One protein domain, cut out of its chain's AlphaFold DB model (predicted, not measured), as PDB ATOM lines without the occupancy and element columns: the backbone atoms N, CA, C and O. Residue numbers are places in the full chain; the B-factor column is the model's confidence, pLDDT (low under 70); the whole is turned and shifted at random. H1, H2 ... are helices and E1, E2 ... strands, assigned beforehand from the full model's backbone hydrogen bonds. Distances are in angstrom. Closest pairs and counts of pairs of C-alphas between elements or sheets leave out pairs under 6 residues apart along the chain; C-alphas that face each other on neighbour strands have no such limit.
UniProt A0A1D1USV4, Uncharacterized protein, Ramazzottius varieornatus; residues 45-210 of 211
ATOM      1  N   GLY A  45     195.460 128.466 226.107       39.25
ATOM      2  CA  GLY A  45     196.493 128.178 225.102       39.25
ATOM      3  C   GLY A  45     197.516 127.116 225.544       39.25
ATOM      4  O   GLY A  45     198.183 126.522 224.702       39.25
ATOM      5  N   ALA A  46     197.637 126.846 226.850       40.28
ATOM      6  CA  ALA A  46     198.420 125.734 227.380       40.28
ATOM      7  C   ALA A  46     197.670 124.405 227.245       40.28
ATOM      8  O   ALA A  46     198.292 123.425 226.851       40.28
ATOM      9  N   SER A  47     196.352 124.365 227.484       41.50
ATOM     10  CA  SER A  47     195.542 123.150 227.277       41.50
ATOM     11  C   SER A  47     195.481 122.741 225.799       41.50
ATOM     12  O   SER A  47     195.721 121.583 225.485       41.50
ATOM     13  N   SER A  48     195.348 123.706 224.887       48.53
ATOM     14  CA  SER A  48     195.354 123.488 223.427       48.53
ATOM     15  C   SER A  48     196.718 123.012 222.868       48.53
ATOM     16  O   SER A  48     196.804 122.385 221.810       48.53
ATOM     17  N   PHE A  49     197.820 123.259 223.591       50.75
ATOM     18  CA  PHE A  49     199.142 122.677 223.303       50.75
ATOM     19  C   PHE A  49     199.331 121.305 223.982       50.75
ATOM     20  O   PHE A  49     200.073 120.451 223.486       50.75
ATOM     21  N   VAL A  50     198.652 121.070 225.111       50.75
ATOM     22  CA  VAL A  50     198.614 119.774 225.813       50.75
ATOM     23  C   VAL A  50     197.876 118.704 224.990       50.75
ATOM     24  O   VAL A  50     198.235 117.531 225.083       50.75
ATOM     25  N   GLU A  51     196.941 119.106 224.127       58.50
ATOM     26  CA  GLU A  51     196.190 118.230 223.208       58.50
ATOM     27  C   GLU A  51     197.029 117.620 222.077       58.50
ATOM     28  O   GLU A  51     196.702 116.546 221.578       58.50
ATOM     29  N   LEU A  52     198.134 118.262 221.686       65.88
ATOM     30  CA  LEU A  52     199.079 117.657 220.747       65.88
ATOM     31  C   LEU A  52     199.788 116.468 221.410       65.88
ATOM     32  O   LEU A  52     200.140 116.519 222.593       65.88
ATOM     33  N   SER A  53     200.087 115.415 220.649       67.88
ATOM     34  CA  SER A  53     200.954 114.345 221.151       67.88
ATOM     35  C   SER A  53     202.331 114.906 221.543       67.88
ATOM     36  O   SER A  53     202.759 115.971 221.080       67.88
ATOM     37  N   HIS A  54     203.064 114.207 222.414       68.56
ATOM     38  CA  HIS A  54     204.421 114.629 222.780       68.56
ATOM     39  C   HIS A  54     205.330 114.779 221.544       68.56
ATOM     40  O   HIS A  54     206.113 115.728 221.456       68.56
ATOM     41  N   GLU A  55     205.165 113.894 220.562       69.81
ATOM     42  CA  GLU A  55     205.871 113.918 219.279       69.81
ATOM     43  C   GLU A  55     205.474 115.144 218.448       69.81
ATOM     44  O   GLU A  55     206.348 115.887 218.003       69.81
ATOM     45  N   GLN A  56     204.172 115.428 218.320       71.69
ATOM     46  CA  GLN A  56     203.661 116.607 217.612       71.69
ATOM     47  C   GLN A  56     204.158 117.915 218.228       71.69
ATOM     48  O   GLN A  56     204.556 118.819 217.494       71.69
ATOM     49  N   ARG A  57     204.170 118.020 219.563       73.38
ATOM     50  CA  ARG A  57     204.711 119.191 220.267       73.38
ATOM     51  C   ARG A  57     206.196 119.375 220.000       73.38
ATOM     52  O   ARG A  57     206.627 120.484 219.699       73.38
ATOM     53  N   THR A  58     206.972 118.302 220.128       68.50
ATOM     54  CA  THR A  58     208.428 118.345 219.940       68.50
ATOM     55  C   THR A  58     208.771 118.718 218.502       68.50
ATOM     56  O   THR A  58     209.625 119.577 218.274       68.50
ATOM     57  N   HIS A  59     208.057 118.134 217.538       72.38
ATOM     58  CA  HIS A  59     208.187 118.455 216.123       72.38
ATOM     59  C   HIS A  59     207.838 119.922 215.841       72.38
ATOM     60  O   HIS A  59     208.625 120.631 215.220       72.38
ATOM     61  N   LEU A  60     206.713 120.413 216.373       74.19
ATOM     62  CA  LEU A  60     206.281 121.799 216.211       74.19
ATOM     63  C   LEU A  60     207.256 122.796 216.850       74.19
ATOM     64  O   LEU A  60     207.610 123.787 216.225       74.19
ATOM     65  N   ILE A  61     207.733 122.546 218.072       70.62
ATOM     66  CA  ILE A  61     208.729 123.420 218.710       70.62
ATOM     67  C   ILE A  61     209.998 123.459 217.868       70.62
ATOM     68  O   ILE A  61     210.515 124.542 217.604       70.62
ATOM     69  N   ARG A  62     210.486 122.300 217.411       69.50
ATOM     70  CA  ARG A  62     211.664 122.233 216.540       69.50
ATOM     71  C   ARG A  62     211.443 123.059 215.274       69.50
ATOM     72  O   ARG A  62     212.274 123.897 214.961       69.50
ATOM     73  N   PHE A  63     210.302 122.887 214.619       70.12
ATOM     74  CA  PHE A  63     209.924 123.649 213.435       70.12
ATOM     75  C   PHE A  63     209.919 125.169 213.668       70.12
ATOM     76  O   PHE A  63     210.398 125.940 212.842       70.12
ATOM     77  N   LEU A  64     209.401 125.610 214.814       68.69
ATOM     78  CA  LEU A  64     209.281 127.031 215.146       68.69
ATOM     79  C   LEU A  64     210.590 127.677 215.575       68.69
ATOM     80  O   LEU A  64     210.797 128.865 215.331       68.69
ATOM     81  N   THR A  65     211.447 126.902 216.232       65.25
ATOM     82  CA  THR A  65     212.719 127.375 216.787       65.25
ATOM     83  C   THR A  65     213.879 127.260 215.807       65.25
ATOM     84  O   THR A  65     214.842 128.013 215.926       65.25
ATOM     85  N   GLN A  66     213.816 126.351 214.831       65.44
ATOM     86  CA  GLN A  66     214.846 126.235 213.802       65.44
ATOM     87  C   GLN A  66     214.740 127.389 212.809       65.44
ATOM     88  O   GLN A  66     213.704 127.566 212.182       65.44
ATOM     89  N   ALA A  67     215.821 128.153 212.626       55.34
ATOM     90  CA  ALA A  67     215.872 129.273 211.680       55.34
ATOM     91  C   ALA A  67     215.589 128.850 210.224       55.34
ATOM     92  O   ALA A  67     215.026 129.623 209.456       55.34
ATOM     93  N   SER A  68     215.869 127.597 209.866       60.53
ATOM     94  CA  SER A  68     215.628 127.037 208.535       60.53
ATOM     95  C   SER A  68     214.902 125.697 208.620       60.53
ATOM     96  O   SER A  68     214.985 124.992 209.627       60.53
ATOM     97  N   PHE A  69     214.228 125.316 207.537       64.62
ATOM     98  CA  PHE A  69     213.691 123.963 207.401       64.62
ATOM     99  C   PHE A  69     214.835 122.939 207.340       64.62
ATOM    100  O   PHE A  69     215.955 123.294 206.949       64.62
ATOM    101  N   PRO A  70     214.584 121.670 207.715       65.88
ATOM    102  CA  PRO A  70     215.548 120.603 207.503       65.88
ATOM    103  C   PRO A  70     216.038 120.561 206.042       65.88
ATOM    104  O   PRO A  70     215.251 120.787 205.118       65.88
ATOM    105  N   PRO A  71     217.325 120.259 205.796       64.56
ATOM    106  CA  PRO A  71     217.835 120.085 204.441       64.56
ATOM    107  C   PRO A  71     217.021 119.038 203.671       64.56
ATOM    108  O   PRO A  71     216.712 117.973 204.205       64.56
ATOM    109  N   GLY A  72     216.686 119.336 202.414       66.06
ATOM    110  CA  GLY A  72     215.866 118.451 201.583       66.06
ATOM    111  C   GLY A  72     214.358 118.566 201.824       66.06
ATOM    112  O   GLY A  72     213.602 117.750 201.304       66.06
ATOM    113  N   THR A  73     213.892 119.559 202.588       75.06
ATOM    114  CA  THR A  73     212.480 119.945 202.560       75.06
ATOM    115  C   THR A  73     212.158 120.627 201.233       75.06
ATOM    116  O   THR A  73     212.710 121.679 200.910       75.06
ATOM    117  N   THR A  74     211.238 120.037 200.476       84.00
ATOM    118  CA  THR A  74     210.757 120.546 199.188       84.00
ATOM    119  C   THR A  74     209.236 120.526 199.145       84.00
ATOM    120  O   THR A  74     208.595 119.752 199.858       84.00
ATOM    121  N   PHE A  75     208.655 121.382 198.301       87.44
ATOM    122  CA  PHE A  75     207.229 121.330 197.991       87.44
ATOM    123  C   PHE A  75     206.870 119.992 197.331       87.44
ATOM    124  O   PHE A  75     207.640 119.470 196.520       87.44
ATOM    125  N   CYS A  76     205.695 119.455 197.651       90.25
ATOM    126  CA  CYS A  76     205.184 118.235 197.043       90.25
ATOM    127  C   CYS A  76     203.663 118.289 196.858       90.25
ATOM    128  O   CYS A  76     202.923 118.806 197.697       90.25
ATOM    129  N   GLU A  77     203.192 117.692 195.766       90.00
ATOM    130  CA  GLU A  77     201.769 117.388 195.571       90.00
ATOM    131  C   GLU A  77     201.488 115.905 195.797       90.00
ATOM    132  O   GLU A  77     200.423 115.539 196.296       90.00
ATOM    133  N   LEU A  78     202.476 115.076 195.455       91.25
ATOM    134  CA  LEU A  78     202.438 113.627 195.438       91.25
ATOM    135  C   LEU A  78     203.716 113.064 196.084       91.25
ATOM    136  O   LEU A  78     204.733 113.745 196.207       91.25
ATOM    137  N   ASN A  79     203.657 111.804 196.521       90.19
ATOM    138  CA  ASN A  79     204.765 111.136 197.219       90.19
ATOM    139  C   ASN A  79     206.013 110.911 196.349       90.19
ATOM    140  O   ASN A  79     207.102 110.748 196.890       90.19
ATOM    141  N   ASP A  80     205.864 110.877 195.029       92.19
ATOM    142  CA  ASP A  80     206.954 110.706 194.063       92.19
ATOM    143  C   ASP A  80     207.835 111.956 193.914       92.19
ATOM    144  O   ASP A  80     208.972 111.846 193.459       92.19
ATOM    145  N   HIS A  81     207.361 113.125 194.361       89.81
ATOM    146  CA  HIS A  81     208.165 114.350 194.445       89.81
ATOM    147  C   HIS A  81     209.185 114.314 195.601       89.81
ATOM    148  O   HIS A  81     210.069 115.167 195.666       89.81
ATOM    149  N   CYS A  82     209.060 113.352 196.519       90.56
ATOM    150  CA  CYS A  82     209.925 113.198 197.686       90.56
ATOM    151  C   CYS A  82     210.885 112.013 197.519       90.56
ATOM    152  O   CYS A  82     210.612 111.078 196.764       90.56
ATOM    153  N   ASP A  83     211.990 111.990 198.279       90.56
ATOM    154  CA  ASP A  83     212.812 110.777 198.361       90.56
ATOM    155  C   ASP A  83     212.019 109.680 199.077       90.56
ATOM    156  O   ASP A  83     211.971 109.614 200.306       90.56
ATOM    157  N   SER A  84     211.421 108.786 198.292       87.62
ATOM    158  CA  SER A  84     210.561 107.703 198.771       87.62
ATOM    159  C   SER A  84     211.246 106.740 199.740       87.62
ATOM    160  O   SER A  84     210.561 105.936 200.375       87.62
ATOM    161  N   ARG A  85     212.577 106.786 199.906       88.44
ATOM    162  CA  ARG A  85     213.290 106.007 200.928       88.44
ATOM    163  C   ARG A  85     213.213 106.658 202.305       88.44
ATOM    164  O   ARG A  85     213.016 105.930 203.278       88.44
ATOM    165  N   LEU A  86     213.285 107.985 202.379       89.25
ATOM    166  CA  LEU A  86     213.441 108.748 203.624       89.25
ATOM    167  C   LEU A  86     212.207 109.574 204.004       89.25
ATOM    168  O   LEU A  86     211.973 109.831 205.185       89.25
ATOM    169  N   GLN A  87     211.415 109.979 203.018       91.88
ATOM    170  CA  GLN A  87     210.373 110.986 203.162       91.88
ATOM    171  C   GLN A  87     209.022 110.511 202.617       91.88
ATOM    172  O   GLN A  87     208.929 109.544 201.855       91.88
ATOM    173  N   ARG A  88     207.970 111.220 203.029       92.62
ATOM    174  CA  ARG A  88     206.625 111.189 202.449       92.62
ATOM    175  C   ARG A  88     206.180 112.614 202.132       92.62
ATOM    176  O   ARG A  88     206.646 113.559 202.770       92.62
ATOM    177  N   CYS A  89     205.256 112.758 201.193       91.62
ATOM    178  CA  CYS A  89     204.577 114.020 200.971       91.62
ATOM    179  C   CYS A  89     203.471 114.200 202.014       91.62
ATOM    180  O   CYS A  89     202.566 113.371 202.129       91.62
ATOM    181  N   ASP A  90     203.540 115.281 202.784       91.00
ATOM    182  CA  ASP A  90     202.480 115.654 203.709       91.00
ATOM    183  C   ASP A  90     201.399 116.452 202.976       91.00
ATOM    184  O   ASP A  90     201.644 117.538 202.450       91.00
ATOM    185  N   THR A  91     200.185 115.910 202.916       89.88
ATOM    186  CA  THR A  91     199.099 116.478 202.102       89.88
ATOM    187  C   THR A  91     198.576 117.807 202.644       89.88
ATOM    188  O   THR A  91     198.112 118.645 201.862       89.88
ATOM    189  N   THR A  92     198.676 118.030 203.955       90.94
ATOM    190  CA  THR A  92     198.212 119.255 204.612       90.94
ATOM    191  C   THR A  92     199.205 120.385 204.419       90.94
ATOM    192  O   THR A  92     198.818 121.456 203.946       90.94
ATOM    193  N   THR A  93     200.476 120.143 204.739       89.31
ATOM    194  CA  THR A  93     201.540 121.157 204.675       89.31
ATOM    195  C   THR A  93     202.173 121.286 203.288       89.31
ATOM    196  O   THR A  93     202.840 122.288 203.038       89.31
ATOM    197  N   LYS A  94     201.932 120.325 202.383       91.12
ATOM    198  CA  LYS A  94     202.479 120.255 201.013       91.12
ATOM    199  C   LYS A  94     204.008 120.231 200.970       91.12
ATOM    200  O   LYS A  94     204.625 120.802 200.072       91.12
ATOM    201  N   LEU A  95     204.617 119.570 201.953       89.06
ATOM    202  CA  LEU A  95     206.063 119.410 202.066       89.06
ATOM    203  C   LEU A  95     206.479 117.946 202.154       89.06
ATOM    204  O   LEU A  95     205.788 117.119 202.748       89.06
ATOM    205  N   CYS A  96     207.670 117.655 201.638       89.69
ATOM    206  CA  CYS A  96     208.367 116.414 201.937       89.69
ATOM    207  C   CYS A  96     208.846 116.426 203.394       89.69
ATOM    208  O   CYS A  96     209.694 117.233 203.789       89.69
ATOM    209  N   VAL A  97     208.297 115.512 204.190       87.44
ATOM    210  CA  VAL A  97     208.612 115.316 205.611       87.44
ATOM    211  C   VAL A  97     209.170 113.914 205.829       87.44
ATOM    212  O   VAL A  97     208.987 113.035 204.989       87.44
ATOM    213  N   ALA A  98     209.858 113.681 206.948       87.81
ATOM    214  CA  ALA A  98     210.302 112.334 207.307       87.81
ATOM    215  C   ALA A  98     209.103 111.366 207.374       87.81
ATOM    216  O   ALA A  98     207.995 111.766 207.729       87.81
ATOM    217  N   LYS A  99     209.301 110.091 207.023       88.62
ATOM    218  CA  LYS A  99     208.202 109.102 206.993       88.62
ATOM    219  C   LYS A  99     207.481 108.935 208.329       88.62
ATOM    220  O   LYS A  99     206.282 108.682 208.340       88.62
ATOM    221  N   ASP A 100     208.218 109.066 209.421       84.75
ATOM    222  CA  ASP A 100     207.752 108.979 210.803       84.75
ATOM    223  C   ASP A 100     207.298 110.333 211.372       84.75
ATOM    224  O   ASP A 100     206.899 110.408 212.533       84.75
ATOM    225  N   ALA A 101     207.343 111.408 210.577       84.69
ATOM    226  CA  ALA A 101     206.853 112.704 211.016       84.69
ATOM    227  C   ALA A 101     205.348 112.623 211.318       84.69
ATOM    228  O   ALA A 101     204.600 111.991 210.559       84.69
ATOM    229  N   PRO A 102     204.882 113.288 212.388       84.62
ATOM    230  CA  PRO A 102     203.475 113.275 212.745       84.62
ATOM    231  C   PRO A 102     202.623 113.917 211.650       84.62
ATOM    232  O   PRO A 102     203.033 114.880 211.001       84.62
ATOM    233  N   GLU A 103     201.417 113.390 211.469       85.00
ATOM    234  CA  GLU A 103     200.429 113.967 210.565       85.00
ATOM    235  C   GLU A 103     199.610 115.053 211.266       85.00
ATOM    236  O   GLU A 103     199.301 114.979 212.462       85.00
ATOM    237  N   TYR A 104     199.247 116.060 210.481       86.69
ATOM    238  CA  TYR A 104     198.310 117.103 210.866       86.69
ATOM    239  C   TYR A 104     197.196 117.094 209.822       86.69
ATOM    240  O   TYR A 104     197.416 117.619 208.735       86.69
ATOM    241  N   PRO A 105     196.048 116.439 210.054       89.69
ATOM    242  CA  PRO A 105     194.972 116.412 209.066       89.69
ATOM    243  C   PRO A 105     194.463 117.826 208.759       89.69
ATOM    244  O   PRO A 105     194.590 118.721 209.585       89.69
ATOM    245  N   LEU A 106     193.876 118.048 207.579       90.44
ATOM    246  CA  LEU A 106     193.318 119.365 207.235       90.44
ATOM    247  C   LEU A 106     192.147 119.742 208.157       90.44
ATOM    248  O   LEU A 106     192.030 120.892 208.565       90.44
ATOM    249  N   THR A 107     191.335 118.757 208.534       91.25
ATOM    250  CA  THR A 107     190.241 118.894 209.498       91.25
ATOM    251  C   THR A 107     190.465 117.896 210.624       91.25
ATOM    252  O   THR A 107     190.723 116.718 210.366       91.25
ATOM    253  N   MET A 108     190.363 118.341 211.874       87.62
ATOM    254  CA  MET A 108     190.457 117.433 213.017       87.62
ATOM    255  C   MET A 108     189.255 116.482 213.041       87.62
ATOM    256  O   MET A 108     188.112 116.943 213.096       87.62
ATOM    257  N   PRO A 109     189.477 115.158 213.044       84.12
ATOM    258  CA  PRO A 109     188.385 114.204 213.124       84.12
ATOM    259  C   PRO A 109     187.722 114.255 214.505       84.12
ATOM    260  O   PRO A 109     188.383 114.471 215.521       84.12
ATOM    261  N   ASN A 110     186.410 114.014 214.540       83.69
ATOM    262  CA  ASN A 110     185.611 113.885 215.767       83.69
ATOM    263  C   ASN A 110     185.683 115.093 216.719       83.69
ATOM    264  O   ASN A 110     185.444 114.943 217.914       83.69
ATOM    265  N   THR A 111     186.017 116.275 216.198       83.81
ATOM    266  CA  THR A 111     186.085 117.512 216.977       83.81
ATOM    267  C   THR A 111     185.136 118.528 216.361       83.81
ATOM    268  O   THR A 111     185.325 118.942 215.216       83.81
ATOM    269  N   THR A 112     184.110 118.912 217.112       91.69
ATOM    270  CA  THR A 112     183.253 120.055 216.792       91.69
ATOM    271  C   THR A 112     183.677 121.244 217.631       91.69
ATOM    272  O   THR A 112     184.198 121.054 218.728       91.69
ATOM    273  N   CYS A 113     183.433 122.447 217.134       91.81
ATOM    274  CA  CYS A 113     183.758 123.666 217.858       91.81
ATOM    275  C   CYS A 113     182.669 124.725 217.680       91.81
ATOM    276  O   CYS A 113     182.021 124.776 216.636       91.81
ATOM    277  N   GLU A 114     182.497 125.590 218.669       90.56
ATOM    278  CA  GLU A 114     181.729 126.834 218.548       90.56
ATOM    279  C   GLU A 114     182.658 128.044 218.399       90.56
ATOM    280  O   GLU A 114     182.313 129.036 217.751       90.56
ATOM    281  N   ASP A 115     183.865 127.954 218.965       87.62
ATOM    282  CA  ASP A 115     184.843 129.031 218.939       87.62
ATOM    283  C   ASP A 115     186.297 128.544 218.778       87.62
ATOM    284  O   ASP A 115     186.639 127.376 218.953       87.62
ATOM    285  N   ASN A 116     187.189 129.467 218.404       85.81
ATOM    286  CA  ASN A 116     188.593 129.162 218.109       85.81
ATOM    287  C   ASN A 116     189.409 128.633 219.302       85.81
ATOM    288  O   ASN A 116     190.497 128.105 219.077       85.81
ATOM    289  N   HIS A 117     188.967 128.817 220.542       82.62
ATOM    290  CA  HIS A 117     189.642 128.337 221.750       82.62
ATOM    291  C   HIS A 117     189.346 126.864 222.032       82.62
ATOM    292  O   HIS A 117     190.114 126.243 222.763       82.62
ATOM    293  N   GLU A 118     188.281 126.309 221.446       84.69
ATOM    294  CA  GLU A 118     187.941 124.884 221.538       84.69
ATOM    295  C   GLU A 118     188.789 124.019 220.601       84.69
ATOM    296  O   GLU A 118     188.837 122.800 220.739       84.69
ATOM    297  N   CYS A 119     189.479 124.647 219.648       85.62
ATOM    298  CA  CYS A 119     190.342 123.942 218.722       85.62
ATOM    299  C   CYS A 119     191.795 123.849 219.217       85.62
ATOM    300  O   CYS A 119     192.316 124.789 219.838       85.62
ATOM    301  N   PRO A 120     192.514 122.770 218.847       84.25
ATOM    302  CA  PRO A 120     193.930 122.642 219.156       84.25
ATOM    303  C   PRO A 120     194.756 123.752 218.503       84.25
ATOM    304  O   PRO A 120     194.345 124.379 217.522       84.25
ATOM    305  N   PHE A 121     195.978 123.952 218.998       80.50
ATOM    306  CA  PHE A 121     196.795 125.134 218.707       80.50
ATOM    307  C   PHE A 121     196.971 125.416 217.201       80.50
ATOM    308  O   PHE A 121     196.990 126.577 216.797       80.50
ATOM    309  N   LEU A 122     197.027 124.387 216.353       85.88
ATOM    310  CA  LEU A 122     197.236 124.511 214.901       85.88
ATOM    311  C   LEU A 122     195.947 124.715 214.075       85.88
ATOM    312  O   LEU A 122     196.030 124.920 212.865       85.88
ATOM    313  N   TYR A 123     194.772 124.663 214.710       88.62
ATOM    314  CA  TYR A 123     193.474 124.551 214.035       88.62
ATOM    315  C   TYR A 123     192.487 125.630 214.452       88.62
ATOM    316  O   TYR A 123     192.307 125.810 215.643       88.62
ATOM    317  N   ARG A 124     191.781 126.303 213.549       90.25
ATOM    318  CA  ARG A 124     190.725 127.272 213.899       90.25
ATOM    319  C   ARG A 124     189.350 126.664 213.752       90.25
ATOM    320  O   ARG A 124     189.167 125.760 212.949       90.25
ATOM    321  N   CYS A 125     188.398 127.210 214.494       90.56
ATOM    322  CA  CYS A 125     187.016 126.848 214.307       90.56
ATOM    323  C   CYS A 125     186.472 127.506 213.040       90.56
ATOM    324  O   CYS A 125     186.504 128.731 212.900       90.56
ATOM    325  N   PHE A 126     185.979 126.687 212.120       92.31
ATOM    326  CA  PHE A 126     185.307 127.119 210.909       92.31
ATOM    327  C   PHE A 126     184.165 126.153 210.592       92.31
ATOM    328  O   PHE A 126     184.358 124.938 210.581       92.31
ATOM    329  N   ASN A 127     182.957 126.689 210.389       91.94
ATOM    330  CA  ASN A 127     181.741 125.903 210.148       91.94
ATOM    331  C   ASN A 127     181.570 124.718 211.123       91.94
ATOM    332  O   ASN A 127     181.241 123.603 210.724       91.94
ATOM    333  N   ASN A 128     181.809 124.974 212.410       94.12
ATOM    334  CA  ASN A 128     181.750 124.007 213.508       94.12
ATOM    335  C   ASN A 128     182.785 122.870 213.458       94.12
ATOM    336  O   ASN A 128     182.615 121.856 214.137       94.12
ATOM    337  N   THR A 129     183.859 123.024 212.684       93.31
ATOM    338  CA  THR A 129     184.970 122.067 212.611       93.31
ATOM    339  C   THR A 129     186.308 122.750 212.856       93.31
ATOM    340  O   THR A 129     186.486 123.929 212.555       93.31
ATOM    341  N   CYS A 130     187.265 122.016 213.420       91.69
ATOM    342  CA  CYS A 130     188.609 122.535 213.642       91.69
ATOM    343  C   CYS A 130     189.483 122.300 212.404       91.69
ATOM    344  O   CYS A 130     189.937 121.180 212.158       91.69
ATOM    345  N   GLU A 131     189.741 123.363 211.647       92.75
ATOM    346  CA  GLU A 131     190.502 123.348 210.396       92.75
ATOM    347  C   GLU A 131     191.931 123.860 210.566       92.75
ATOM    348  O   GLU A 131     192.188 124.880 211.211       92.75
ATOM    349  N   TYR A 132     192.885 123.146 209.976       91.19
ATOM    350  CA  TYR A 132     194.302 123.455 210.056       91.19
ATOM    351  C   TYR A 132     194.585 124.797 209.379       91.19
ATOM    352  O   TYR A 132     194.218 125.010 208.230       91.19
ATOM    353  N   THR A 133     195.263 125.703 210.082       89.88
ATOM    354  CA  THR A 133     195.499 127.095 209.631       89.88
ATOM    355  C   THR A 133     196.931 127.546 209.870       89.88
ATOM    356  O   THR A 133     197.235 128.737 209.925       89.88
ATOM    357  N   PHE A 134     197.817 126.579 210.085       86.50
ATOM    358  CA  PHE A 134     199.196 126.859 210.409       86.50
ATOM    359  C   PHE A 134     200.054 126.853 209.146       86.50
ATOM    360  O   PHE A 134     199.670 127.364 208.101       86.50
ATOM    361  N   PHE A 135     201.249 126.299 209.244       85.69
ATOM    362  CA  PHE A 135     202.206 126.286 208.167       85.69
ATOM    363  C   PHE A 135     201.710 125.493 206.939       85.69
ATOM    364  O   PHE A 135     201.368 124.318 207.049       85.69
ATOM    365  N   LYS A 136     201.751 126.101 205.749       89.44
ATOM    366  CA  LYS A 136     201.473 125.422 204.476       89.44
ATOM    367  C   LYS A 136     202.359 125.981 203.369       89.44
ATOM    368  O   LYS A 136     202.462 127.200 203.214       89.44
ATOM    369  N   ALA A 137     202.999 125.098 202.611       89.94
ATOM    370  CA  ALA A 137     203.737 125.452 201.407       89.94
ATOM    371  C   ALA A 137     202.780 125.660 200.225       89.94
ATOM    372  O   ALA A 137     201.687 125.093 200.184       89.94
ATOM    373  N   CYS A 138     203.189 126.477 199.261       91.25
ATOM    374  CA  CYS A 138     202.351 126.839 198.122       91.25
ATOM    375  C   CYS A 138     203.181 127.085 196.861       91.25
ATOM    376  O   CYS A 138     204.376 127.363 196.935       91.25
ATOM    377  N   MET A 139     202.532 127.043 195.699       89.31
ATOM    378  CA  MET A 139     203.071 127.545 194.432       89.31
ATOM    379  C   MET A 139     202.387 128.853 194.018       89.31
ATOM    380  O   MET A 139     203.043 129.760 193.480       89.31
ATOM    381  N   GLY A 140     201.093 128.976 194.322       90.19
ATOM    382  CA  GLY A 140     200.274 130.161 194.094       90.19
ATOM    383  C   GLY A 140     199.213 130.381 195.174       90.19
ATOM    384  O   GLY A 140     199.084 129.624 196.133       90.19
ATOM    385  N   LYS A 141     198.433 131.458 195.021       90.25
ATOM    386  CA  LYS A 141     197.404 131.861 195.998       90.25
ATOM    387  C   LYS A 141     196.348 130.776 196.237       90.25
ATOM    388  O   LYS A 141     195.844 130.665 197.348       90.25
ATOM    389  N   VAL A 142     196.031 129.987 195.210       90.62
ATOM    390  CA  VAL A 142     195.001 128.942 195.283       90.62
ATOM    391  C   VAL A 142     195.364 127.796 196.227       90.62
ATOM    392  O   VAL A 142     194.457 127.162 196.754       90.62
ATOM    393  N   ASP A 143     196.657 127.580 196.481       88.75
ATOM    394  CA  ASP A 143     197.140 126.524 197.377       88.75
ATOM    395  C   ASP A 143     197.013 126.909 198.853       88.75
ATOM    396  O   ASP A 143     197.140 126.057 199.733       88.75
ATOM    397  N   CYS A 144     196.795 128.194 199.140       91.94
ATOM    398  CA  CYS A 144     196.626 128.684 200.497       91.94
ATOM    399  C   CYS A 144     195.218 128.456 201.025       91.94
ATOM    400  O   CYS A 144     194.284 128.200 200.271       91.94
ATOM    401  N   PHE A 145     195.074 128.542 202.349       90.50
ATOM    402  CA  PHE A 145     193.780 128.378 203.000       90.50
ATOM    403  C   PHE A 145     192.789 129.412 202.468       90.50
ATOM    404  O   PHE A 145     193.071 130.613 202.475       90.50
ATOM    405  N   GLN A 146     191.640 128.932 202.004       83.94
ATOM    406  CA  GLN A 146     190.560 129.770 201.505       83.94
ATOM    407  C   GLN A 146     189.405 129.747 202.497       83.94
ATOM    408  O   GLN A 146     189.201 128.763 203.196       83.94
ATOM    409  N   GLU A 147     188.671 130.854 202.564       79.81
ATOM    410  CA  GLU A 147     187.381 130.958 203.259       79.81
ATOM    411  C   GLU A 147     187.401 130.835 204.794       79.81
ATOM    412  O   GLU A 147     186.381 131.091 205.415       79.81
ATOM    413  N   LEU A 148     188.551 130.632 205.448       82.81
ATOM    414  CA  LEU A 148     188.655 130.485 206.917       82.81
ATOM    415  C   LEU A 148     188.553 131.796 207.726       82.81
ATOM    416  O   LEU A 148     189.117 131.913 208.818       82.81
ATOM    417  N   GLY A 149     187.905 132.824 207.171       82.38
ATOM    418  CA  GLY A 149     187.806 134.159 207.781       82.38
ATOM    419  C   GLY A 149     189.152 134.880 207.951       82.38
ATOM    420  O   GLY A 149     189.237 135.873 208.668       82.38
ATOM    421  N   LEU A 150     190.206 134.374 207.310       88.19
ATOM    422  CA  LEU A 150     191.561 134.909 207.326       88.19
ATOM    423  C   LEU A 150     192.064 135.051 205.894       88.19
ATOM    424  O   LEU A 150     191.780 134.205 205.047       88.19
ATOM    425  N   GLU A 151     192.852 136.090 205.635       92.19
ATOM    426  CA  GLU A 151     193.481 136.276 204.333       92.19
ATOM    427  C   GLU A 151     194.904 135.709 204.335       92.19
ATOM    428  O   GLU A 151     195.715 136.024 205.212       92.19
ATOM    429  N   TYR A 152     195.204 134.885 203.332       93.50
ATOM    430  CA  TYR A 152     196.525 134.313 203.102       93.50
ATOM    431  C   TYR A 152     197.063 134.713 201.732       93.50
ATOM    432  O   TYR A 152     196.314 134.872 200.762       93.50
ATOM    433  N   GLU A 153     198.384 134.820 201.643       93.19
ATOM    434  CA  GLU A 153     199.097 135.053 200.395       93.19
ATOM    435  C   GLU A 153     200.274 134.091 200.251       93.19
ATOM    436  O   GLU A 153     200.999 133.830 201.209       93.19
ATOM    437  N   CYS A 154     200.470 133.574 199.039       92.88
ATOM    438  CA  CYS A 154     201.593 132.705 198.733       92.88
ATOM    439  C   CYS A 154     202.834 133.541 198.412       92.88
ATOM    440  O   CYS A 154     202.901 134.158 197.344       92.88
ATOM    441  N   ARG A 155     203.814 133.576 199.322       88.50
ATOM    442  CA  ARG A 155     205.000 134.438 199.203       88.50
ATOM    443  C   ARG A 155     206.288 133.712 199.571       88.50
ATOM    444  O   ARG A 155     206.296 132.790 200.379       88.50
ATOM    445  N   GLU A 156     207.382 134.180 198.987       84.00
ATOM    446  CA  GLU A 156     208.746 133.874 199.409       84.00
ATOM    447  C   GLU A 156     209.250 135.099 200.180       84.00
ATOM    448  O   GLU A 156     209.416 136.168 199.597       84.00
ATOM    449  N   ILE A 157     209.361 134.984 201.506       68.94
ATOM    450  CA  ILE A 157     209.717 136.108 202.403       68.94
ATOM    451  C   ILE A 157     211.085 135.887 203.052       68.94
ATOM    452  O   ILE A 157     211.580 136.758 203.739       68.94
ATOM    453  N   SER A 158     211.739 134.742 202.873       66.19
ATOM    454  CA  SER A 158     213.068 134.546 203.447       66.19
ATOM    455  C   SER A 158     213.879 133.586 202.606       66.19
ATOM    456  O   SER A 158     213.419 132.496 202.291       66.19
ATOM    457  N   THR A 159     215.120 133.966 202.312       61.59
ATOM    458  CA  THR A 159     216.108 133.089 201.668       61.59
ATOM    459  C   THR A 159     216.521 131.917 202.561       61.59
ATOM    460  O   THR A 159     217.041 130.920 202.066       61.59
ATOM    461  N   GLN A 160     216.279 132.008 203.875       57.31
ATOM    462  CA  GLN A 160     216.566 130.941 204.842       57.31
ATOM    463  C   GLN A 160     215.528 129.813 204.790       57.31
ATOM    464  O   GLN A 160     215.738 128.731 205.343       57.31
ATOM    465  N   ILE A 161     214.391 130.072 204.148       61.47
ATOM    466  CA  ILE A 161     213.276 129.152 204.057       61.47
ATOM    467  C   ILE A 161     213.099 128.757 202.585       61.47
ATOM    468  O   ILE A 161     212.686 129.588 201.782       61.47
ATOM    469  N   PRO A 162     213.390 127.502 202.205       61.19
ATOM    470  CA  PRO A 162     213.249 127.088 200.818       61.19
ATOM    471  C   PRO A 162     211.773 127.060 200.397       61.19
ATOM    472  O   PRO A 162     210.960 126.333 200.971       61.19
ATOM    473  N   GLY A 163     211.454 127.818 199.344       73.62
ATOM    474  CA  GLY A 163     210.156 127.811 198.670       73.62
ATOM    475  C   GLY A 163     209.156 128.859 199.167       73.62
ATOM    476  O   GLY A 163     209.387 129.597 200.124       73.62
ATOM    477  N   LYS A 164     208.006 128.926 198.486       86.50
ATOM    478  CA  LYS A 164     206.910 129.829 198.853       86.50
ATOM    479  C   LYS A 164     206.015 129.206 199.916       86.50
ATOM    480  O   LYS A 164     205.819 127.988 199.970       86.50
ATOM    481  N   GLN A 165     205.439 130.064 200.748       88.31
ATOM    482  CA  GLN A 165     204.601 129.668 201.873       88.31
ATOM    483  C   GLN A 165     203.358 130.538 201.950       88.31
ATOM    484  O   GLN A 165     203.350 131.684 201.495       88.31
ATOM    485  N   CYS A 166     202.308 129.984 202.540       91.12
ATOM    486  CA  CYS A 166     201.089 130.713 202.823       91.12
ATOM    487  C   CYS A 166     201.282 131.573 204.063       91.12
ATOM    488  O   CYS A 166     201.197 131.092 205.193       91.12
ATOM    489  N   TYR A 167     201.524 132.858 203.841       91.12
ATOM    490  CA  TYR A 167     201.626 133.841 204.902       91.12
ATOM    491  C   TYR A 167     200.257 134.433 205.190       91.12
ATOM    492  O   TYR A 167     199.581 134.947 204.296       91.12
ATOM    493  N   ARG A 168     199.858 134.376 206.458       92.69
ATOM    494  CA  ARG A 168     198.664 135.061 206.944       92.69
ATOM    495  C   ARG A 168     198.909 136.568 206.923       92.69
ATOM    496  O   ARG A 168     199.925 137.018 207.454       92.69
ATOM    497  N   LYS A 169     197.976 137.340 206.368       93.25
ATOM    498  CA  LYS A 169     198.012 138.804 206.448       93.25
ATOM    499  C   LYS A 169     197.686 139.302 207.852       93.25
ATOM    500  O   LYS A 169     196.894 138.695 208.576       93.25
ATOM    501  N   CYS A 170     198.286 140.424 208.216       94.50
ATOM    502  CA  CYS A 170     198.068 141.098 209.486       94.50
ATOM    503  C   CYS A 170     198.208 142.612 209.341       94.50
ATOM    504  O   CYS A 170     198.855 143.121 208.426       94.50
ATOM    505  N   HIS A 171     197.621 143.325 210.293       95.06
ATOM    506  CA  HIS A 171     197.829 144.751 210.507       95.06
ATOM    507  C   HIS A 171     198.623 145.005 211.790       95.06
ATOM    508  O   HIS A 171     199.392 145.959 211.860       95.06
ATOM    509  N   LEU A 172     198.442 144.150 212.800       95.00
ATOM    510  CA  LEU A 172     199.095 144.234 214.103       95.00
ATOM    511  C   LEU A 172     199.564 142.847 214.561       95.00
ATOM    512  O   LEU A 172     198.999 141.824 214.172       95.00
ATOM    513  N   ASP A 173     200.524 142.802 215.489       92.81
ATOM    514  CA  ASP A 173     200.982 141.554 216.132       92.81
ATOM    515  C   ASP A 173     199.829 140.712 216.688       92.81
ATOM    516  O   ASP A 173     199.837 139.483 216.638       92.81
ATOM    517  N   ARG A 174     198.798 141.396 217.188       93.19
ATOM    518  CA  ARG A 174     197.616 140.777 217.784       93.19
ATOM    519  C   ARG A 174     196.810 139.946 216.791       93.19
ATOM    520  O   ARG A 174     196.176 138.981 217.214       93.19
ATOM    521  N   ASP A 175     196.874 140.268 215.501       91.81
ATOM    522  CA  ASP A 175     196.232 139.469 214.458       91.81
ATOM    523  C   ASP A 175     196.953 138.126 214.340       91.81
ATOM    524  O   ASP A 175     196.327 137.068 214.391       91.81
ATOM    525  N   CYS A 176     198.287 138.152 214.323       90.75
ATOM    526  CA  CYS A 176     199.123 136.953 214.323       90.75
ATOM    527  C   CYS A 176     198.983 136.122 215.591       90.75
ATOM    528  O   CYS A 176     199.267 134.929 215.579       90.75
ATOM    529  N   HIS A 177     198.542 136.744 216.681       89.06
ATOM    530  CA  HIS A 177     198.291 136.099 217.967       89.06
ATOM    531  C   HIS A 177     196.855 135.580 218.123       89.06
ATOM    532  O   HIS A 177     196.554 134.920 219.121       89.06
ATOM    533  N   ASP A 178     195.997 135.885 217.143       87.12
ATOM    534  CA  ASP A 178     194.559 135.623 217.143       87.12
ATOM    535  C   ASP A 178     193.882 136.109 218.432       87.12
ATOM    536  O   ASP A 178     193.309 135.335 219.203       87.12
ATOM    537  N   CYS A 179     194.038 137.404 218.712       87.06
ATOM    538  CA  CYS A 179     193.468 138.020 219.901       87.06
ATOM    539  C   CYS A 179     192.045 138.536 219.668       87.06
ATOM    540  O   CYS A 179     191.798 139.301 218.739       87.06
ATOM    541  N   ASN A 180     191.138 138.216 220.593       81.94
ATOM    542  CA  ASN A 180     189.819 138.829 220.710       81.94
ATOM    543  C   ASN A 180     189.729 139.589 222.042       81.94
ATOM    544  O   ASN A 180     189.758 138.996 223.127       81.94
ATOM    545  N   GLY A 181     189.689 140.923 221.974       84.94
ATOM    546  CA  GLY A 181     189.888 141.762 223.155       84.94
ATOM    547  C   GLY A 181     191.202 141.392 223.849       84.94
ATOM    548  O   GLY A 181     192.195 141.107 223.189       84.94
ATOM    549  N   ASN A 182     191.233 141.344 225.179       84.31
ATOM    550  CA  ASN A 182     192.466 141.082 225.941       84.31
ATOM    551  C   ASN A 182     192.895 139.606 225.992       84.31
ATOM    552  O   ASN A 182     193.853 139.273 226.689       84.31
ATOM    553  N   ARG A 183     192.195 138.714 225.285       82.25
ATOM    554  CA  ARG A 183     192.509 137.286 225.249       82.25
ATOM    555  C   ARG A 183     193.104 136.937 223.899       82.25
ATOM    556  O   ARG A 183     192.538 137.284 222.872       82.25
ATOM    557  N   CYS A 184     194.245 136.259 223.919       85.06
ATOM    558  CA  CYS A 184     194.885 135.733 222.724       85.06
ATOM    559  C   CYS A 184     194.869 134.219 222.789       85.06
ATOM    560  O   CYS A 184     195.179 133.638 223.833       85.06
ATOM    561  N   ARG A 185     194.522 133.601 221.666       83.12
ATOM    562  CA  ARG A 185     194.492 132.150 221.531       83.12
ATOM    563  C   ARG A 185     195.887 131.549 221.698       83.12
ATOM    564  O   ARG A 185     196.053 130.553 222.401       83.12
ATOM    565  N   TYR A 186     196.899 132.153 221.073       80.56
ATOM    566  CA  TYR A 186     198.255 131.629 221.159       80.56
ATOM    567  C   TYR A 186     198.907 131.920 222.523       80.56
ATOM    568  O   TYR A 186     198.851 133.056 223.012       80.56
ATOM    569  N   PRO A 187     199.566 130.917 223.145       76.75
ATOM    570  CA  PRO A 187     200.231 131.088 224.428       76.75
ATOM    571  C   PRO A 187     201.362 132.113 224.331       76.75
ATOM    572  O   PRO A 187     201.974 132.306 223.281       76.75
ATOM    573  N   GLU A 188     201.670 132.769 225.449       79.56
ATOM    574  CA  GLU A 188     202.685 133.829 225.503       79.56
ATOM    575  C   GLU A 188     204.058 133.387 224.983       79.56
ATOM    576  O   GLU A 188     204.740 134.158 224.317       79.56
ATOM    577  N   THR A 189     204.446 132.134 225.223       75.06
ATOM    578  CA  THR A 189     205.693 131.567 224.695       75.06
ATOM    579  C   THR A 189     205.731 131.592 223.171       75.06
ATOM    580  O   THR A 189     206.745 131.987 222.612       75.06
ATOM    581  N   PHE A 190     204.629 131.251 222.495       77.88
ATOM    582  CA  PHE A 190     204.534 131.318 221.036       77.88
ATOM    583  C   PHE A 190     204.516 132.761 220.529       77.88
ATOM    584  O   PHE A 190     205.193 133.093 219.558       77.88
ATOM    585  N   ARG A 191     203.795 133.646 221.228       85.50
ATOM    586  CA  ARG A 191     203.692 135.072 220.873       85.50
ATOM    587  C   ARG A 191     205.041 135.797 220.875       85.50
ATOM    588  O   ARG A 191     205.179 136.803 220.193       85.50
ATOM    589  N   LYS A 192     206.049 135.277 221.585       84.12
ATOM    590  CA  LYS A 192     207.427 135.805 221.559       84.12
ATOM    591  C   LYS A 192     208.151 135.542 220.237       84.12
ATOM    592  O   LYS A 192     209.102 136.255 219.931       84.12
ATOM    593  N   PHE A 193     207.709 134.548 219.469       82.94
ATOM    594  CA  PHE A 193     208.359 134.141 218.225       82.94
ATOM    595  C   PHE A 193     207.672 134.668 216.973       82.94
ATOM    596  O   PHE A 193     208.312 134.657 215.930       82.94
ATOM    597  N   VAL A 194     206.418 135.122 217.044       86.06
ATOM    598  CA  VAL A 194     205.642 135.555 215.870       86.06
ATOM    599  C   VAL A 194     205.198 137.004 216.023       86.06
ATOM    600  O   VAL A 194     204.674 137.388 217.068       86.06
ATOM    601  N   THR A 195     205.380 137.793 214.971       91.25
ATOM    602  CA  THR A 195     205.056 139.225 214.904       91.25
ATOM    603  C   THR A 195     204.479 139.545 213.524       91.25
ATOM    604  O   THR A 195     204.613 138.752 212.588       91.25
ATOM    605  N   CYS A 196     203.800 140.679 213.408       93.00
ATOM    606  CA  CYS A 196     203.355 141.218 212.138       93.00
ATOM    607  C   CYS A 196     204.475 142.066 211.531       93.00
ATOM    608  O   CYS A 196     204.794 143.128 212.064       93.00
ATOM    609  N   CYS A 197     205.057 141.620 210.418       90.06
ATOM    610  CA  CYS A 197     206.041 142.398 209.670       90.06
ATOM    611  C   CYS A 197     205.683 142.454 208.187       90.06
ATOM    612  O   CYS A 197     205.202 141.484 207.604       90.06
ATOM    613  N   ASP A 198     205.820 143.648 207.609       90.56
ATOM    614  CA  ASP A 198     205.428 143.969 206.232       90.56
ATOM    615  C   ASP A 198     203.990 143.565 205.864       90.56
ATOM    616  O   ASP A 198     203.688 143.266 204.709       90.56
ATOM    617  N   GLY A 199     203.090 143.549 206.854       92.81
ATOM    618  CA  GLY A 199     201.691 143.149 206.691       92.81
ATOM    619  C   GLY A 199     201.440 141.637 206.737       92.81
ATOM    620  O   GLY A 199     200.353 141.196 206.361       92.81
ATOM    621  N   TYR A 200     202.416 140.834 207.181       92.44
ATOM    622  CA  TYR A 200     202.304 139.375 207.270       92.44
ATOM    623  C   TYR A 200     202.811 138.823 208.600       92.44
ATOM    624  O   TYR A 200     203.768 139.315 209.197       92.44
ATOM    625  N   CYS A 201     202.167 137.755 209.059       90.75
ATOM    626  CA  CYS A 201     202.596 137.037 210.245       90.75
ATOM    627  C   CYS A 201     203.835 136.214 209.935       90.75
ATOM    628  O   CYS A 201     203.765 135.237 209.188       90.75
ATOM    629  N   SER A 202     204.955 136.593 210.537       86.50
ATOM    630  CA  SER A 202     206.236 135.923 210.354       86.50
ATOM    631  C   SER A 202     206.935 135.721 211.689       86.50
ATOM    632  O   SER A 202     206.523 136.233 212.736       86.50
ATOM    633  N   ARG A 203     208.011 134.938 211.661       82.31
ATOM    634  CA  ARG A 203     208.872 134.779 212.825       82.31
ATOM    635  C   ARG A 203     209.613 136.081 213.075       82.31
ATOM    636  O   ARG A 203     210.185 136.638 212.148       82.31
ATOM    637  N   LYS A 204     209.681 136.508 214.332       83.50
ATOM    638  CA  LYS A 204     210.320 137.767 214.724       83.50
ATOM    639  C   LYS A 204     211.763 137.881 214.223       83.50
ATOM    640  O   LYS A 204     212.109 138.892 213.636       83.50
ATOM    641  N   ILE A 205     212.538 136.800 214.335       75.75
ATOM    642  CA  ILE A 205     213.926 136.731 213.839       75.75
ATOM    643  C   ILE A 205     214.000 137.015 212.330       75.75
ATOM    644  O   ILE A 205     214.902 137.705 211.883       75.75
ATOM    645  N   ALA A 206     213.031 136.529 211.549       74.25
ATOM    646  CA  ALA A 206     213.005 136.769 210.109       74.25
ATOM    647  C   ALA A 206     212.611 138.211 209.757       74.25
ATOM    648  O   ALA A 206     212.929 138.655 208.666       74.25
ATOM    649  N   CYS A 207     211.919 138.928 210.647       75.88
ATOM    650  CA  CYS A 207     211.583 140.338 210.446       75.88
ATOM    651  C   CYS A 207     212.777 141.261 210.740       75.88
ATOM    652  O   CYS A 207     212.873 142.334 210.151       75.88
ATOM    653  N   ASP A 208     213.677 140.847 211.635       68.31
ATOM    654  CA  ASP A 208     214.857 141.631 212.012       68.31
ATOM    655  C   ASP A 208     215.931 141.625 210.903       68.31
ATOM    656  O   ASP A 208     216.641 142.611 210.753       68.31
ATOM    657  N   ASP A 209     215.998 140.577 210.071       58.94
ATOM    658  CA  ASP A 209     216.948 140.464 208.944       58.94
ATOM    659  C   ASP A 209     216.636 141.407 207.752       58.94
ATOM    660  O   ASP A 209     217.425 141.490 206.807       58.94
ATOM    661  N   TYR A 210     215.491 142.103 207.766       48.78
ATOM    662  CA  TYR A 210     215.063 143.043 206.713       48.78
ATOM    663  C   TYR A 210     215.295 144.528 207.052       48.78
ATOM    664  O   TYR A 210     214.994 145.382 206.213       48.78
TER     665      TYR A 210
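What this domain is: This is residues 45 to 210 of the 211 residues of an uncharacterized protein of Ramazzottius varieornatus (UniProt A0A1D1USV4). A rounded body is built of small strand groups set at the corners of a triangle and joined largely by loops: the three-stranded sheet E3, E5, E4 at one corner, the hairpin E1 and E2 at the second, and at the third a cluster of the hairpins E6 and E7, E8 and E9 with the short helices H3 and H5. H1, H2 and H4 lie over one face of this triangle, and residues 133 to 151 run from the sheet past the middle to the cluster. The printed part has 166 residues, with five named helices and nine named strands in the order H1 H2 E1 E2 E3 E4 E5 E6 E7 H3 H4 E8 E9 H5; the largest sheet has the order E3, E5, E4, and the neighbour strands are antiparallel. The class is mixed, helices and strands, though only 69 of the residues are in named elements. The whole is compact, with a radius of gyration of the C-alphas of 15.4 A and spans of 47 by 42 by 30 A.

Where its parts are: In the largest sheet, E3 is residues 107 to 112, 10.2 A long, and begins at C-alpha 107 at (190.241, 118.894, 209.498). E4 is residues 123 to 126 and E5 residues 129 to 132. E1 is residues 87 to 90 and E2 residues 95 to 98. E6 is residues 152 to 155 and E7 residues 165 to 168; E8 is residues 194 to 197 and E9 residues 200 to 203. H2, the longest helix, is residues 54 to 65 and measures 16.3 A. H1, residues 45 to 50, begins at C-alpha 45 at (196.493, 128.178, 225.102). H3 is residues 173 to 176 and H4 residues 188 to 191. H5, residues 204 to 208, follows E9 directly and ends at C-alpha 208 at (214.857, 141.631, 212.012).

How they stand to each other: In the sheet, E5 is the inner strand. N 108 and O 130 of E3 and E5 are within hydrogen-bond range at 2.9 A. E4 and E5 form a hairpin, with N 124 and O 131 at 2.8 A. None of the helices is on this sheet. In the cluster, the closest C-alphas of E7 and E9 are those of Arg 168 and Cys 201, 5.5 A apart. The hairpin of E6 and E7 has N 153 and O 167 at 2.9 A; that of E8 and E9 has N 197 and O 200 at 2.9 A. The closest C-alphas of H3 and E8 are those of Asp 173 and Cys 196, 4.7 A apart; those of E8 and H5 are Val 194 and Lys 204, 5.3 A apart. The hairpin of E1 and E2, with N 88 and O 97 at 2.9 A, is apart from the sheet's strand E5 and from E7. H1 and H2 are close but not clearly touching, with the C-alphas of Phe 49 and Arg 57 7.2 A apart, at a steep tilt of 50 degrees, opposite ways. H1 and H4 are near each other, with 5 pairs of C-alphas within 10 A. In H1, H2 and H5 every O i to N i+4 pair is within hydrogen-bond range; H3 and H4 are too short for such a pair.

The domain as a whole: The C-alphas farthest apart are those of Arg 85 and Gly 181, 48.2 A. The printed part has no cut. The links from H2 to E1, E5 to E6 and H3 to H4 are long; within the last, residues 179 to 180 pair antiparallel with residues 183 to 184. The mean pLDDT of the printed part is 82.1, and 31 residues are under 70, among them residues 45 to 55, 64 to 72 and 157 to 162.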